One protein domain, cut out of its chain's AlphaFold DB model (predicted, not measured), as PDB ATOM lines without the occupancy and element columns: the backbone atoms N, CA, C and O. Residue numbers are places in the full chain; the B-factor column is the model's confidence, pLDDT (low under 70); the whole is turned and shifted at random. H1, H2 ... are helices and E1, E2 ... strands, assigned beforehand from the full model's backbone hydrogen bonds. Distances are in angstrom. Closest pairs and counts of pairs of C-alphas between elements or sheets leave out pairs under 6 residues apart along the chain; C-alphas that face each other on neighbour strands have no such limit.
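Overview. This is residues 853 to 965 of the 966 residues of the protein "Beta-xylanase" of Puniceicoccaceae bacterium (UniProt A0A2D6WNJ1). Two three-stranded sheets lie face to face as a small sandwich, their strands crossed at 42 degrees, and beyond one end of it a small head of loops holds two short helices, H1 and H2. The printed part has 113 residues, with two named helices and six named strands in the order H1 H2 E1 E2 E3 E4 E5 E6. The sheets run E1 E2 E5 and E4 E3 E6, both antiparallel throughout; the class is mixed, helices and strands, with under half of the residues in named elements. The outline is elongated, 53 by 30 by 24 A, and only just loose, close to compact, with a radius of gyration of the C-alphas of 16.2 A.

Arrangement. Start at H1, residues 853 to 858, close but not clearly touching H2, residues 877 to 883: their closest C-alphas, Trp 854 and Phe 881, are 7.6 A apart. They run opposite ways at a steep tilt of 67 degrees. In both, every O i to N i+4 pair is within hydrogen-bond range. Next find the hairpin of E1, residues 895 to 901, and E2, residues 905 to 911, antiparallel at 165 degrees, with N 900 and O 907 2.8 A apart. E3, residues 917 to 923, and E4, residues 932 to 939, form another hairpin, antiparallel at 161 degrees, with N 920 and O 935 at 2.8 A. E5, residues 945 to 951, is antiparallel to E2 at 163 degrees; look at N 908 and O 948, 2.8 A. E6, residues 959 to 964, is antiparallel to E3 at 156 degrees, with N 921 and O 961 at 2.8 A. The facing parts of the two sheets are 10.2 A centre to centre, their best planes 11 degrees apart. H2 only just is on the sheet E4 E3 E6, which it only grazes with residues 882 to 883. H1 is apart from the six strands.

Along the chain. Find C-alpha 853 at (16.315, -47.110, -6.239), where H1 begins; it is 8.8 A long, and H2 9.8 A. E1 starts at C-alpha 895, (28.366, -36.276, 12.634), and spans 18.6 A; E2 spans 20.0 A, E3 20.5 A, E4 18.9 A and E5 20.5 A. E6, 17.1 A, ends at C-alpha 964, (34.178, -39.996, 3.689).

Size, cuts and confidence. The two C-alphas farthest apart, Ser 861 and Asp 954, are 53.5 A apart. The printed part has no cut. Two links are long, H1 to H2 with 18 residues and H2 to E1 with 11. The mean pLDDT of the printed part is 88.0; look for values under 70 at residues 942 to 943 and 955 to 956.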
ATOM      1  N   ASN A 853      16.416 -45.910  -7.072       88.00
ATOM      2  CA  ASN A 853      16.315 -47.110  -6.239       88.00
ATOM      3  C   ASN A 853      16.468 -46.806  -4.742       88.00
ATOM      4  O   ASN A 853      15.794 -47.430  -3.913       88.00
ATOM      5  N   TRP A 854      17.351 -45.875  -4.385       89.69
ATOM      6  CA  TRP A 854      17.550 -45.451  -3.002       89.69
ATOM      7  C   TRP A 854      16.331 -44.661  -2.521       89.69
ATOM      8  O   TRP A 854      15.750 -44.988  -1.481       89.69
ATOM      9  N   GLU A 855      15.859 -43.709  -3.325       92.19
ATOM     10  CA  GLU A 855      14.675 -42.923  -3.001       92.19
ATOM     11  C   GLU A 855      13.408 -43.781  -2.866       92.19
ATOM     12  O   GLU A 855      12.652 -43.663  -1.898       92.19
ATOM     13  N   LEU A 856      13.175 -44.712  -3.795       89.06
ATOM     14  CA  LEU A 856      12.048 -45.643  -3.735       89.06
ATOM     15  C   LEU A 856      12.113 -46.535  -2.493       89.06
ATOM     16  O   LEU A 856      11.071 -46.835  -1.903       89.06
ATOM     17  N   SER A 857      13.314 -46.936  -2.075       89.31
ATOM     18  CA  SER A 857      13.511 -47.782  -0.896       89.31
ATOM     19  C   SER A 857      13.162 -47.062   0.410       89.31
ATOM     20  O   SER A 857      12.583 -47.682   1.306       89.31
ATOM     21  N   TYR A 858      13.466 -45.766   0.520       89.62
ATOM     22  CA  TYR A 858      13.235 -44.995   1.746       89.62
ATOM     23  C   TYR A 858      11.939 -44.176   1.726       89.62
ATOM     24  O   TYR A 858      11.192 -44.182   2.701       89.62
ATOM     25  N   PHE A 859      11.616 -43.510   0.624       91.94
ATOM     26  CA  PHE A 859      10.486 -42.579   0.532       91.94
ATOM     27  C   PHE A 859       9.302 -43.146  -0.260       91.94
ATOM     28  O   PHE A 859       8.184 -42.637  -0.142       91.94
ATOM     29  N   GLY A 860       9.512 -44.210  -1.045       88.69
ATOM     30  CA  GLY A 860       8.480 -44.806  -1.901       88.69
ATOM     31  C   GLY A 860       8.092 -43.938  -3.105       88.69
ATOM     32  O   GLY A 860       7.030 -44.153  -3.692       88.69
ATOM     33  N   SER A 861       8.918 -42.943  -3.443       89.56
ATOM     34  CA  SER A 861       8.749 -41.996  -4.549       89.56
ATOM     35  C   SER A 861      10.116 -41.462  -4.976       89.56
ATOM     36  O   SER A 861      10.929 -41.223  -4.095       89.56
ATOM     37  N   ILE A 862      10.277 -41.188  -6.275       88.56
ATOM     38  CA  ILE A 862      11.426 -40.498  -6.900       88.56
ATOM     39  C   ILE A 862      11.237 -38.969  -6.935       88.56
ATOM     40  O   ILE A 862      11.106 -38.366  -7.988       88.56
ATOM     41  N   ASN A 863      10.827 -38.389  -5.811       91.56
ATOM     42  CA  ASN A 863      10.607 -36.932  -5.710       91.56
ATOM     43  C   ASN A 863      10.940 -36.489  -4.278       91.56
ATOM     44  O   ASN A 863      10.261 -35.612  -3.717       91.56
ATOM     45  N   ALA A 864      11.836 -37.211  -3.600       91.44
ATOM     46  CA  ALA A 864      12.249 -36.827  -2.265       91.44
ATOM     47  C   ALA A 864      13.001 -35.497  -2.381       91.44
ATOM     48  O   ALA A 864      13.732 -35.265  -3.321       91.44
ATOM     49  N   ASP A 865      12.795 -34.566  -1.449       93.38
ATOM     50  CA  ASP A 865      13.546 -33.308  -1.507       93.38
ATOM     51  C   ASP A 865      15.003 -33.597  -1.101       93.38
ATOM     52  O   ASP A 865      15.213 -33.956   0.066       93.38
ATOM     53  N   PRO A 866      16.013 -33.419  -1.973       93.00
ATOM     54  CA  PRO A 866      17.413 -33.702  -1.643       93.00
ATOM     55  C   PRO A 866      17.926 -32.809  -0.509       93.00
ATOM     56  O   PRO A 866      18.844 -33.182   0.226       93.00
ATOM     57  N   SER A 867      17.313 -31.632  -0.333       96.00
ATOM     58  CA  SER A 867      17.595 -30.685   0.747       96.00
ATOM     59  C   SER A 867      16.746 -30.906   2.004       96.00
ATOM     60  O   SER A 867      16.954 -30.231   3.017       96.00
ATOM     61  N   GLY A 868      15.791 -31.837   1.947       94.44
ATOM     62  CA  GLY A 868      14.925 -32.199   3.059       94.44
ATOM     63  C   GLY A 868      15.674 -32.941   4.164       94.44
ATOM     64  O   GLY A 868      16.667 -33.604   3.908       94.44
ATOM     65  N   ASP A 869      15.159 -32.836   5.385       93.94
ATOM     66  CA  ASP A 869      15.629 -33.527   6.594       93.94
ATOM     67  C   ASP A 869      14.391 -34.181   7.221       93.94
ATOM     68  O   ASP A 869      13.634 -33.549   7.972       93.94
ATOM     69  N   ILE A 870      14.058 -35.388   6.759       90.81
ATOM     70  CA  ILE A 870      12.759 -36.007   7.057       90.81
ATOM     71  C   ILE A 870      12.684 -36.554   8.486       90.81
ATOM     72  O   ILE A 870      11.597 -36.579   9.076       90.81
ATOM     73  N   ASP A 871      13.811 -36.980   9.050       91.94
ATOM     74  CA  ASP A 871      13.890 -37.527  10.400       91.94
ATOM     75  C   ASP A 871      14.313 -36.489  11.461       91.94
ATOM     76  O   ASP A 871      14.137 -36.727  12.665       91.94
ATOM     77  N   GLY A 872      14.720 -35.292  11.025       91.56
ATOM     78  CA  GLY A 872      14.959 -34.112  11.847       91.56
ATOM     79  C   GLY A 872      16.307 -34.127  12.561       91.56
ATOM     80  O   GLY A 872      16.419 -33.563  13.660       91.56
ATOM     81  N   ASP A 873      17.300 -34.821  12.012       90.56
ATOM     82  CA  ASP A 873      18.606 -35.000  12.632       90.56
ATOM     83  C   ASP A 873      19.639 -33.919  12.256       90.56
ATOM     84  O   ASP A 873      20.693 -33.820  12.906       90.56
ATOM     85  N   GLY A 874      19.278 -33.048  11.308       91.44
ATOM     86  CA  GLY A 874      20.068 -31.932  10.803       91.44
ATOM     87  C   GLY A 874      20.884 -32.232   9.544       91.44
ATOM     88  O   GLY A 874      21.626 -31.340   9.115       91.44
ATOM     89  N   LEU A 875      20.786 -33.434   8.974       93.31
ATOM     90  CA  LEU A 875      21.385 -33.819   7.699       93.31
ATOM     91  C   LEU A 875      20.330 -33.792   6.590       93.31
ATOM     92  O   LEU A 875      19.143 -33.976   6.829       93.31
ATOM     93  N   SER A 876      20.763 -33.485   5.368       95.50
ATOM     94  CA  SER A 876      19.868 -33.525   4.214       95.50
ATOM     95  C   SER A 876      19.833 -34.926   3.611       95.50
ATOM     96  O   SER A 876      20.865 -35.597   3.595       95.50
ATOM     97  N   ASN A 877      18.713 -35.320   3.008       94.06
ATOM     98  CA  ASN A 877      18.552 -36.618   2.345       94.06
ATOM     99  C   ASN A 877      19.704 -36.918   1.365       94.06
ATOM    100  O   ASN A 877      20.263 -38.011   1.390       94.06
ATOM    101  N   LEU A 878      20.149 -35.925   0.582       92.19
ATOM    102  CA  LEU A 878      21.287 -36.075  -0.334       92.19
ATOM    103  C   LEU A 878      22.613 -36.363   0.389       92.19
ATOM    104  O   LEU A 878      23.457 -37.116  -0.094       92.19
ATOM    105  N   PHE A 879      22.825 -35.750   1.554       91.44
ATOM    106  CA  PHE A 879      24.024 -35.987   2.350       91.44
ATOM    107  C   PHE A 879      23.991 -37.381   2.976       91.44
ATOM    108  O   PHE A 879      25.020 -38.049   3.061       91.44
ATOM    109  N   GLU A 880      22.815 -37.838   3.388       92.00
ATOM    110  CA  GLU A 880      22.625 -39.184   3.915       92.00
ATOM    111  C   GLU A 880      22.815 -40.254   2.845       92.00
ATOM    112  O   GLU A 880      23.530 -41.224   3.086       92.00
ATOM    113  N   PHE A 881      22.292 -40.020   1.639       90.06
ATOM    114  CA  PHE A 881      22.570 -40.842   0.466       90.06
ATOM    115  C   PHE A 881      24.082 -40.989   0.242       90.06
ATOM    116  O   PHE A 881      24.601 -42.106   0.234       90.06
ATOM    117  N   ARG A 882      24.816 -39.869   0.169       87.44
ATOM    118  CA  ARG A 882      26.273 -39.871  -0.068       87.44
ATOM    119  C   ARG A 882      27.085 -40.459   1.082       87.44
ATOM    120  O   ARG A 882      28.143 -41.029   0.847       87.44
ATOM    121  N   SER A 883      26.623 -40.317   2.323       87.44
ATOM    122  CA  SER A 883      27.312 -40.855   3.508       87.44
ATOM    123  C   SER A 883      26.880 -42.274   3.889       87.44
ATOM    124  O   SER A 883      27.370 -42.820   4.884       87.44
ATOM    125  N   GLY A 884      25.981 -42.878   3.105       87.69
ATOM    126  CA  GLY A 884      25.441 -44.213   3.343       87.69
ATOM    127  C   GLY A 884      24.630 -44.320   4.637       87.69
ATOM    128  O   GLY A 884      24.531 -45.414   5.202       87.69
ATOM    129  N   THR A 885      24.111 -43.208   5.166       88.31
ATOM    130  CA  THR A 885      23.273 -43.197   6.372       88.31
ATOM    131  C   THR A 885      21.797 -43.355   6.021       88.31
ATOM    132  O   THR A 885      21.398 -43.297   4.859       88.31
ATOM    133  N   HIS A 886      20.982 -43.679   7.023       89.00
ATOM    134  CA  HIS A 886      19.596 -44.071   6.811       89.00
ATOM    135  C   HIS A 886      18.642 -42.879   7.018       89.00
ATOM    136  O   HIS A 886      18.340 -42.583   8.174       89.00
ATOM    137  N   PRO A 887      17.982 -42.361   5.962       91.81
ATOM    138  CA  PRO A 887      17.295 -41.064   6.003       91.81
ATOM    139  C   PRO A 887      16.020 -41.001   6.845       91.81
ATOM    140  O   PRO A 887      15.506 -39.938   7.160       91.81
ATOM    141  N   LEU A 888      15.448 -42.151   7.212       91.12
ATOM    142  CA  LEU A 888      14.307 -42.212   8.140       91.12
ATOM    143  C   LEU A 888      14.700 -42.519   9.596       91.12
ATOM    144  O   LEU A 888      13.834 -42.900  10.394       91.12
ATOM    145  N   ASN A 889      15.984 -42.473   9.939       88.81
ATOM    146  CA  ASN A 889      16.478 -42.888  11.244       88.81
ATOM    147  C   ASN A 889      17.484 -41.883  11.809       88.81
ATOM    148  O   ASN A 889      18.683 -42.069  11.652       88.81
ATOM    149  N   ALA A 890      16.999 -40.974  12.662       87.38
ATOM    150  CA  ALA A 890      17.782 -39.873  13.240       87.38
ATOM    151  C   ALA A 890      18.989 -40.283  14.123       87.38
ATOM    152  O   ALA A 890      19.673 -39.437  14.726       87.38
ATOM    153  N   TYR A 891      19.212 -41.590  14.302       83.69
ATOM    154  CA  TYR A 891      20.390 -42.173  14.947       83.69
ATOM    155  C   TYR A 891      21.460 -42.660  13.956       83.69
ATOM    156  O   TYR A 891      22.594 -42.880  14.376       83.69
ATOM    157  N   SER A 892      21.116 -42.842  12.682       87.56
ATOM    158  CA  SER A 892      22.024 -43.178  11.589       87.56
ATOM    159  C   SER A 892      22.411 -41.888  10.886       87.56
ATOM    160  O   SER A 892      21.661 -41.387  10.070       87.56
ATOM    161  N   LYS A 893      23.560 -41.323  11.251       89.31
ATOM    162  CA  LYS A 893      23.944 -39.987  10.794       89.31
ATOM    163  C   LYS A 893      25.433 -39.795  10.786       89.31
ATOM    164  O   LYS A 893      26.101 -40.333  11.663       89.31
ATOM    165  N   PHE A 894      25.958 -39.002   9.865       92.50
ATOM    166  CA  PHE A 894      27.384 -38.711   9.822       92.50
ATOM    167  C   PHE A 894      27.704 -37.380  10.518       92.50
ATOM    168  O   PHE A 894      27.670 -36.305   9.925       92.50
ATOM    169  N   ILE A 895      28.005 -37.449  11.821       90.62
ATOM    170  CA  ILE A 895      28.366 -36.276  12.634       90.62
ATOM    171  C   ILE A 895      29.365 -36.631  13.737       90.62
ATOM    172  O   ILE A 895      29.340 -37.722  14.309       90.62
ATOM    173  N   ASN A 896      30.222 -35.676  14.102       89.88
ATOM    174  CA  ASN A 896      31.109 -35.803  15.259       89.88
ATOM    175  C   ASN A 896      30.319 -36.136  16.538       89.88
ATOM    176  O   ASN A 896      29.359 -35.444  16.878       89.88
ATOM    177  N   ASN A 897      30.765 -37.157  17.277       90.25
ATOM    178  CA  ASN A 897      30.133 -37.607  18.517       90.25
ATOM    179  C   ASN A 897      30.891 -37.065  19.738       90.25
ATOM    180  O   ASN A 897      30.408 -36.172  20.433       90.25
ATOM    181  N   THR A 898      32.108 -37.560  19.994       92.19
ATOM    182  CA  THR A 898      32.932 -37.088  21.119       92.19
ATOM    183  C   THR A 898      34.409 -36.979  20.761       92.19
ATOM    184  O   THR A 898      34.928 -37.759  19.970       92.19
ATOM    185  N   PHE A 899      35.090 -36.014  21.385       91.31
ATOM    186  CA  PHE A 899      36.546 -35.880  21.377       91.31
ATOM    187  C   PHE A 899      37.050 -35.858  22.820       91.31
ATOM    188  O   PHE A 899      36.642 -35.002  23.614       91.31
ATOM    189  N   VAL A 900      37.954 -36.772  23.162       90.50
ATOM    190  CA  VAL A 900      38.552 -36.892  24.491       90.50
ATOM    191  C   VAL A 900      40.068 -36.820  24.363       90.50
ATOM    192  O   VAL A 900      40.708 -37.701  23.805       90.50
ATOM    193  N   ARG A 901      40.671 -35.775  24.935       86.06
ATOM    194  CA  ARG A 901      42.127 -35.712  25.104       86.06
ATOM    195  C   ARG A 901      42.517 -36.391  26.414       86.06
ATOM    196  O   ARG A 901      42.345 -35.808  27.487       86.06
ATOM    197  N   GLY A 902      43.011 -37.617  26.315       82.50
ATOM    198  CA  GLY A 902      43.586 -38.384  27.413       82.50
ATOM    199  C   GLY A 902      44.971 -37.882  27.834       82.50
ATOM    200  O   GLY A 902      45.458 -36.847  27.385       82.50
ATOM    201  N   ALA A 903      45.619 -38.618  28.742       82.12
ATOM    202  CA  ALA A 903      46.984 -38.305  29.177       82.12
ATOM    203  C   ALA A 903      48.032 -38.616  28.092       82.12
ATOM    204  O   ALA A 903      49.083 -37.981  28.049       82.12
ATOM    205  N   THR A 904      47.745 -39.601  27.240       85.00
ATOM    206  CA  THR A 904      48.653 -40.100  26.199       85.00
ATOM    207  C   THR A 904      48.002 -40.191  24.821       85.00
ATOM    208  O   THR A 904      48.734 -40.258  23.838       85.00
ATOM    209  N   THR A 905      46.669 -40.194  24.730       89.38
ATOM    210  CA  THR A 905      45.910 -40.391  23.485       89.38
ATOM    211  C   THR A 905      44.903 -39.270  23.239       89.38
ATOM    212  O   THR A 905      44.394 -38.660  24.179       89.38
ATOM    213  N   ASN A 906      44.628 -38.977  21.971       89.06
ATOM    214  CA  ASN A 906      43.446 -38.244  21.531       89.06
ATOM    215  C   ASN A 906      42.452 -39.276  20.999       89.06
ATOM    216  O   ASN A 906      42.742 -39.900  19.985       89.06
ATOM    217  N   ASP A 907      41.315 -39.443  21.668       91.75
ATOM    218  CA  ASP A 907      40.270 -40.387  21.282       91.75
ATOM    219  C   ASP A 907      39.112 -39.621  20.633       91.75
ATOM    220  O   ASP A 907      38.604 -38.639  21.186       91.75
ATOM    221  N   ILE A 908      38.706 -40.057  19.449       93.50
ATOM    222  CA  ILE A 908      37.680 -39.440  18.615       93.50
ATOM    223  C   ILE A 908      36.601 -40.478  18.348       93.50
ATOM    224  O   ILE A 908      36.886 -41.653  18.135       93.50
ATOM    225  N   SER A 909      35.350 -40.043  18.352       93.62
ATOM    226  CA  SER A 909      34.238 -40.835  17.843       93.62
ATOM    227  C   SER A 909      33.302 -39.981  17.011       93.62
ATOM    228  O   SER A 909      33.119 -38.790  17.288       93.62
ATOM    229  N   TRP A 910      32.677 -40.603  16.022       93.81
ATOM    230  CA  TRP A 910      31.655 -40.009  15.167       93.81
ATOM    231  C   TRP A 910      30.542 -41.022  14.937       93.81
ATOM    232  O   TRP A 910      30.757 -42.227  15.057       93.81
ATOM    233  N   PHE A 911      29.342 -40.530  14.666       92.06
ATOM    234  CA  PHE A 911      28.284 -41.362  14.118       92.06
ATOM    235  C   PHE A 911      28.524 -41.544  12.618       92.06
ATOM    236  O   PHE A 911      29.091 -40.645  11.999       92.06
ATOM    237  N   GLY A 912      28.129 -42.677  12.043       89.25
ATOM    238  CA  GLY A 912      28.235 -42.920  10.605       89.25
ATOM    239  C   GLY A 912      27.616 -44.253  10.182       89.25
ATOM    240  O   GLY A 912      26.978 -44.929  10.988       89.25
ATOM    241  N   SER A 913      27.816 -44.623   8.921       85.69
ATOM    242  CA  SER A 913      27.416 -45.906   8.339       85.69
ATOM    243  C   SER A 913      28.478 -46.991   8.528       85.69
ATOM    244  O   SER A 913      29.667 -46.677   8.628       85.69
ATOM    245  N   ASP A 914      28.047 -48.255   8.557       81.94
ATOM    246  CA  ASP A 914      28.891 -49.457   8.521       81.94
ATOM    247  C   ASP A 914      29.267 -49.894   7.096       81.94
ATOM    248  O   ASP A 914      30.139 -50.740   6.927       81.94
ATOM    249  N   SER A 915      28.647 -49.278   6.088       79.94
ATOM    250  CA  SER A 915      28.944 -49.480   4.664       79.94
ATOM    251  C   SER A 915      29.931 -48.461   4.079       79.94
ATOM    252  O   SER A 915      30.314 -48.585   2.921       79.94
ATOM    253  N   ALA A 916      30.359 -47.472   4.872       85.56
ATOM    254  CA  ALA A 916      31.254 -46.400   4.440       85.56
ATOM    255  C   ALA A 916      32.667 -46.544   5.025       85.56
ATOM    256  O   ALA A 916      32.853 -47.074   6.129       85.56
ATOM    257  N   TYR A 917      33.642 -45.991   4.306       89.50
ATOM    258  CA  TYR A 917      35.013 -45.799   4.769       89.50
ATOM    259  C   TYR A 917      35.257 -44.331   5.111       89.50
ATOM    260  O   TYR A 917      34.657 -43.423   4.532       89.50
ATOM    261  N   TYR A 918      36.127 -44.100   6.090       91.31
ATOM    262  CA  TYR A 918      36.462 -42.765   6.566       91.31
ATOM    263  C   TYR A 918      37.962 -42.534   6.530       91.31
ATOM    264  O   TYR A 918      38.756 -43.435   6.807       91.31
ATOM    265  N   ARG A 919      38.337 -41.271   6.334       92.25
ATOM    266  CA  ARG A 919      39.700 -40.804   6.572       92.25
ATOM    267  C   ARG A 919      39.751 -39.694   7.606       92.25
ATOM    268  O   ARG A 919      38.882 -38.820   7.693       92.25
ATOM    269  N   ILE A 920      40.788 -39.752   8.430       92.75
ATOM    270  CA  ILE A 920      41.053 -38.839   9.529       92.75
ATOM    271  C   ILE A 920      42.180 -37.923   9.092       92.75
ATOM    272  O   ILE A 920      43.310 -38.348   8.862       92.75
ATOM    273  N   LEU A 921      41.890 -36.629   9.039       91.31
ATOM    274  CA  LEU A 921      42.860 -35.610   8.688       91.31
ATOM    275  C   LEU A 921      43.200 -34.771   9.900       91.31
ATOM    276  O   LEU A 921      42.352 -34.501  10.751       91.31
ATOM    277  N   SER A 922      44.432 -34.275   9.940       90.75
ATOM    278  CA  SER A 922      44.860 -33.311  10.938       90.75
ATOM    279  C   SER A 922      45.567 -32.103  10.348       90.75
ATOM    280  O   SER A 922      46.125 -32.145   9.249       90.75
ATOM    281  N   LYS A 923      45.545 -31.009  11.109       91.12
ATOM    282  CA  LYS A 923      46.407 -29.841  10.902       91.12
ATOM    283  C   LYS A 923      46.663 -29.108  12.213       91.12
ATOM    284  O   LYS A 923      45.906 -29.242  13.171       91.12
ATOM    285  N   THR A 924      47.737 -28.331  12.278       88.25
ATOM    286  CA  THR A 924      48.185 -27.657  13.512       88.25
ATOM    287  C   THR A 924      47.642 -26.233  13.674       88.25
ATOM    288  O   THR A 924      47.622 -25.716  14.790       88.25
ATOM    289  N   ASP A 925      47.147 -25.617  12.597       85.44
ATOM    290  CA  ASP A 925      46.496 -24.301  12.592       85.44
ATOM    291  C   ASP A 925      45.214 -24.348  11.743       85.44
ATOM    292  O   ASP A 925      45.195 -24.857  10.623       85.44
ATOM    293  N   LEU A 926      44.106 -23.820  12.272       86.19
ATOM    294  CA  LEU A 926      42.854 -23.725  11.518       86.19
ATOM    295  C   LEU A 926      42.912 -22.695  10.389       86.19
ATOM    296  O   LEU A 926      42.191 -22.864   9.407       86.19
ATOM    297  N   ASN A 927      43.772 -21.684  10.499       87.19
ATOM    298  CA  ASN A 927      43.809 -20.552   9.574       87.19
ATOM    299  C   ASN A 927      44.849 -20.700   8.460       87.19
ATOM    300  O   ASN A 927      44.766 -19.989   7.462       87.19
ATOM    301  N   THR A 928      45.843 -21.577   8.628       77.12
ATOM    302  CA  THR A 928      46.946 -21.757   7.674       77.12
ATOM    303  C   THR A 928      47.309 -23.237   7.514       77.12
ATOM    304  O   THR A 928      47.092 -24.032   8.426       77.12
ATOM    305  N   GLY A 929      47.857 -23.609   6.353       73.31
ATOM    306  CA  GLY A 929      48.272 -24.983   6.042       73.31
ATOM    307  C   GLY A 929      47.150 -25.895   5.528       73.31
ATOM    308  O   GLY A 929      45.968 -25.691   5.820       73.31
ATOM    309  N   ASN A 930      47.547 -26.912   4.759       81.31
ATOM    310  CA  ASN A 930      46.649 -27.929   4.209       81.31
ATOM    311  C   ASN A 930      46.327 -28.997   5.263       81.31
ATOM    312  O   ASN A 930      47.107 -29.232   6.189       81.31
ATOM    313  N   TRP A 931      45.167 -29.637   5.128       87.12
ATOM    314  CA  TRP A 931      44.860 -30.847   5.889       87.12
ATOM    315  C   TRP A 931      45.797 -31.978   5.455       87.12
ATOM    316  O   TRP A 931      46.117 -32.098   4.277       87.12
ATOM    317  N   THR A 932      46.243 -32.786   6.412       86.12
ATOM    318  CA  THR A 932      47.117 -33.945   6.175       86.12
ATOM    319  C   THR A 932      46.416 -35.204   6.640       86.12
ATOM    320  O   THR A 932      45.865 -35.198   7.741       86.12
ATOM    321  N   VAL A 933      46.415 -36.255   5.823       87.62
ATOM    322  CA  VAL A 933      45.847 -37.551   6.204       87.62
ATOM    323  C   VAL A 933      46.694 -38.160   7.323       87.62
ATOM    324  O   VAL A 933      47.924 -38.118   7.281       87.62
ATOM    325  N   VAL A 934      46.027 -38.628   8.374       89.06
ATOM    326  CA  VAL A 934      46.629 -39.306   9.532       89.06
ATOM    327  C   VAL A 934      46.293 -40.790   9.515       89.06
ATOM    328  O   VAL A 934      47.112 -41.593   9.949       89.06
ATOM    329  N   ASP A 935      45.096 -41.122   9.040       90.50
ATOM    330  CA  ASP A 935      44.601 -42.480   8.852       90.50
ATOM    331  C   ASP A 935      43.524 -42.445   7.756       90.50
ATOM    332  O   ASP A 935      42.815 -41.441   7.641       90.50
ATOM    333  N   GLU A 936      43.401 -43.494   6.958       91.69
ATOM    334  CA  GLU A 936      42.424 -43.630   5.864       91.69
ATOM    335  C   GLU A 936      42.011 -45.100   5.715       91.69
ATOM    336  O   GLU A 936      42.530 -45.959   6.431       91.69
ATOM    337  N   ALA A 937      41.013 -45.385   4.879       86.69
ATOM    338  CA  ALA A 937      40.338 -46.679   4.797       86.69
ATOM    339  C   ALA A 937      39.806 -47.185   6.158       86.69
ATOM    340  O   ALA A 937      39.730 -48.390   6.427       86.69
ATOM    341  N   VAL A 938      39.407 -46.270   7.050       89.06
ATOM    342  CA  VAL A 938      38.856 -46.629   8.361       89.06
ATOM    343  C   VAL A 938      37.418 -47.103   8.178       89.06
ATOM    344  O   VAL A 938      36.523 -46.302   7.930       89.06
ATOM    345  N   GLY A 939      37.196 -48.412   8.301       88.31
ATOM    346  CA  GLY A 939      35.881 -49.021   8.101       88.31
ATOM    347  C   GLY A 939      34.839 -48.608   9.145       88.31
ATOM    348  O   GLY A 939      35.126 -48.487  10.342       88.31
ATOM    349  N   GLY A 940      33.605 -48.430   8.682       85.06
ATOM    350  CA  GLY A 940      32.448 -48.168   9.523       85.06
ATOM    351  C   GLY A 940      32.086 -49.309  10.481       85.06
ATOM    352  O   GLY A 940      32.320 -50.489  10.235       85.06
ATOM    353  N   SER A 941      31.488 -48.954  11.616       81.38
ATOM    354  CA  SER A 941      31.099 -49.881  12.680       81.38
ATOM    355  C   SER A 941      29.598 -50.177  12.654       81.38
ATOM    356  O   SER A 941      28.788 -49.256  12.719       81.38
ATOM    357  N   PHE A 942      29.222 -51.461  12.737       69.94
ATOM    358  CA  PHE A 942      27.830 -51.972  12.783       69.94
ATOM    359  C   PHE A 942      26.928 -51.346  13.877       69.94
ATOM    360  O   PHE A 942      25.710 -51.497  13.875       69.94
ATOM    361  N   GLY A 943      27.511 -50.651  14.861       68.94
ATOM    362  CA  GLY A 943      26.784 -49.934  15.914       68.94
ATOM    363  C   GLY A 943      26.441 -48.476  15.591       68.94
ATOM    364  O   GLY A 943      25.913 -47.790  16.465       68.94
ATOM    365  N   GLY A 944      26.799 -47.979  14.402       77.00
ATOM    366  CA  GLY A 944      26.596 -46.589  13.981       77.00
ATOM    367  C   GLY A 944      27.487 -45.566  14.694       77.00
ATOM    368  O   GLY A 944      27.369 -44.376  14.426       77.00
ATOM    369  N   VAL A 945      28.370 -46.000  15.605       88.75
ATOM    370  CA  VAL A 945      29.381 -45.164  16.270       88.75
ATOM    371  C   VAL A 945      30.761 -45.723  15.974       88.75
ATOM    372  O   VAL A 945      31.071 -46.853  16.348       88.75
ATOM    373  N   ASN A 946      31.591 -44.895  15.359       89.88
ATOM    374  CA  ASN A 946      32.966 -45.188  15.001       89.88
ATOM    375  C   ASN A 946      33.922 -44.591  16.033       89.88
ATOM    376  O   ASN A 946      33.609 -43.576  16.663       89.88
ATOM    377  N   TYR A 947      35.087 -45.214  16.205       92.12
ATOM    378  CA  TYR A 947      36.101 -44.807  17.177       92.12
ATOM    379  C   TYR A 947      37.487 -44.810  16.541       92.12
ATOM    380  O   TYR A 947      37.840 -45.743  15.828       92.12
ATOM    381  N   TRP A 948      38.289 -43.800  16.861       94.38
ATOM    382  CA  TRP A 948      39.673 -43.677  16.417       94.38
ATOM    383  C   TRP A 948      40.532 -43.016  17.497       94.38
ATOM    384  O   TRP A 948      40.050 -42.139  18.215       94.38
ATOM    385  N   SER A 949      41.802 -43.409  17.610       92.12
ATOM    386  CA  SER A 949      42.709 -42.903  18.646       92.12
ATOM    387  C   SER A 949      44.117 -42.636  18.110       92.12
ATOM    388  O   SER A 949      44.714 -43.506  17.486       92.12
ATOM    389  N   GLU A 950      44.710 -41.490  18.467       90.38
ATOM    390  CA  GLU A 950      46.122 -41.167  18.186       90.38
ATOM    391  C   GLU A 950      46.922 -40.990  19.480       90.38
ATOM    392  O   GLU A 950      46.531 -40.225  20.363       90.38
ATOM    393  N   VAL A 951      48.093 -41.624  19.589       87.94
ATOM    394  CA  VAL A 951      49.041 -41.365  20.686       87.94
ATOM    395  C   VAL A 951      49.739 -40.020  20.465       87.94
ATOM    396  O   VAL A 951      50.492 -39.857  19.510       87.94
ATOM    397  N   HIS A 952      49.552 -39.064  21.379       79.00
ATOM    398  CA  HIS A 952      50.076 -37.709  21.202       79.00
ATOM    399  C   HIS A 952      51.399 -37.430  21.929       79.00
ATOM    400  O   HIS A 952      52.097 -36.534  21.495       79.00
ATOM    401  N   ASN A 953      51.766 -38.112  23.028       75.50
ATOM    402  CA  ASN A 953      53.050 -37.927  23.753       75.50
ATOM    403  C   ASN A 953      53.576 -36.460  23.817       75.50
ATOM    404  O   ASN A 953      54.679 -36.172  23.362       75.50
ATOM    405  N   ASP A 954      52.778 -35.517  24.337       70.12
ATOM    406  CA  ASP A 954      53.089 -34.067  24.375       70.12
ATOM    407  C   ASP A 954      53.315 -33.337  23.025       70.12
ATOM    408  O   ASP A 954      53.799 -32.203  23.000       70.12
ATOM    409  N   ALA A 955      52.904 -33.931  21.902       67.56
ATOM    410  CA  ALA A 955      52.889 -33.308  20.579       67.56
ATOM    411  C   ALA A 955      52.031 -32.019  20.528       67.56
ATOM    412  O   ALA A 955      51.164 -31.797  21.389       67.56
ATOM    413  N   PRO A 956      52.250 -31.148  19.517       69.38
ATOM    414  CA  PRO A 956      51.479 -29.922  19.333       69.38
ATOM    415  C   PRO A 956      49.973 -30.190  19.290       69.38
ATOM    416  O   PRO A 956      49.529 -31.242  18.833       69.38
ATOM    417  N   LYS A 957      49.170 -29.211  19.722       78.44
ATOM    418  CA  LYS A 957      47.716 -29.275  19.535       78.44
ATOM    419  C   LYS A 957      47.413 -29.367  18.037       78.44
ATOM    420  O   LYS A 957      47.879 -28.527  17.273       78.44
ATOM    421  N   LYS A 958      46.624 -30.368  17.659       87.06
ATOM    422  CA  LYS A 958      46.104 -30.564  16.307       87.06
ATOM    423  C   LYS A 958      44.594 -30.345  16.302       87.06
ATOM    424  O   LYS A 958      43.930 -30.504  17.329       87.06
ATOM    425  N   PHE A 959      44.078 -29.995  15.141       90.00
ATOM    426  CA  PHE A 959      42.670 -30.079  14.790       90.00
ATOM    427  C   PHE A 959      42.479 -31.327  13.948       90.00
ATOM    428  O   PHE A 959      43.368 -31.645  13.160       90.00
ATOM    429  N   TYR A 960      41.337 -31.991  14.109       91.31
ATOM    430  CA  TYR A 960      40.975 -33.171  13.330       91.31
ATOM    431  C   TYR A 960      39.740 -32.893  12.485       91.31
ATOM    432  O   TYR A 960      38.867 -32.120  12.891       91.31
ATOM    433  N   LYS A 961      39.687 -33.535  11.324       92.19
ATOM    434  CA  LYS A 961      38.530 -33.612  10.436       92.19
ATOM    435  C   LYS A 961      38.333 -35.082  10.084       92.19
ATOM    436  O   LYS A 961      39.315 -35.778   9.855       92.19
ATOM    437  N   ILE A 962      37.082 -35.520  10.069       92.88
ATOM    438  CA  ILE A 962      36.675 -36.830   9.567       92.88
ATOM    439  C   ILE A 962      35.878 -36.558   8.301       92.88
ATOM    440  O   ILE A 962      35.023 -35.670   8.300       92.88
ATOM    441  N   GLU A 963      36.187 -37.280   7.238       91.12
ATOM    442  CA  GLU A 963      35.438 -37.242   5.986       91.12
ATOM    443  C   GLU A 963      35.274 -38.648   5.422       91.12
ATOM    444  O   GLU A 963      35.960 -39.571   5.865       91.12
ATOM    445  N   LEU A 964      34.327 -38.790   4.496       88.56
ATOM    446  CA  LEU A 964      34.178 -39.996   3.689       88.56
ATOM    447  C   LEU A 964      35.441 -40.182   2.849       88.56
ATOM    448  O   LEU A 964      36.057 -39.196   2.433       88.56
ATOM    449  N   ASP A 965      35.836 -41.429   2.651       86.00
ATOM    450  CA  ASP A 965      37.060 -41.783   1.938       86.00
ATOM    451  C   ASP A 965      36.822 -42.084   0.450       86.00
ATOM    452  O   ASP A 965      37.314 -43.074  -0.095       86.00
TER     453      ASP A 965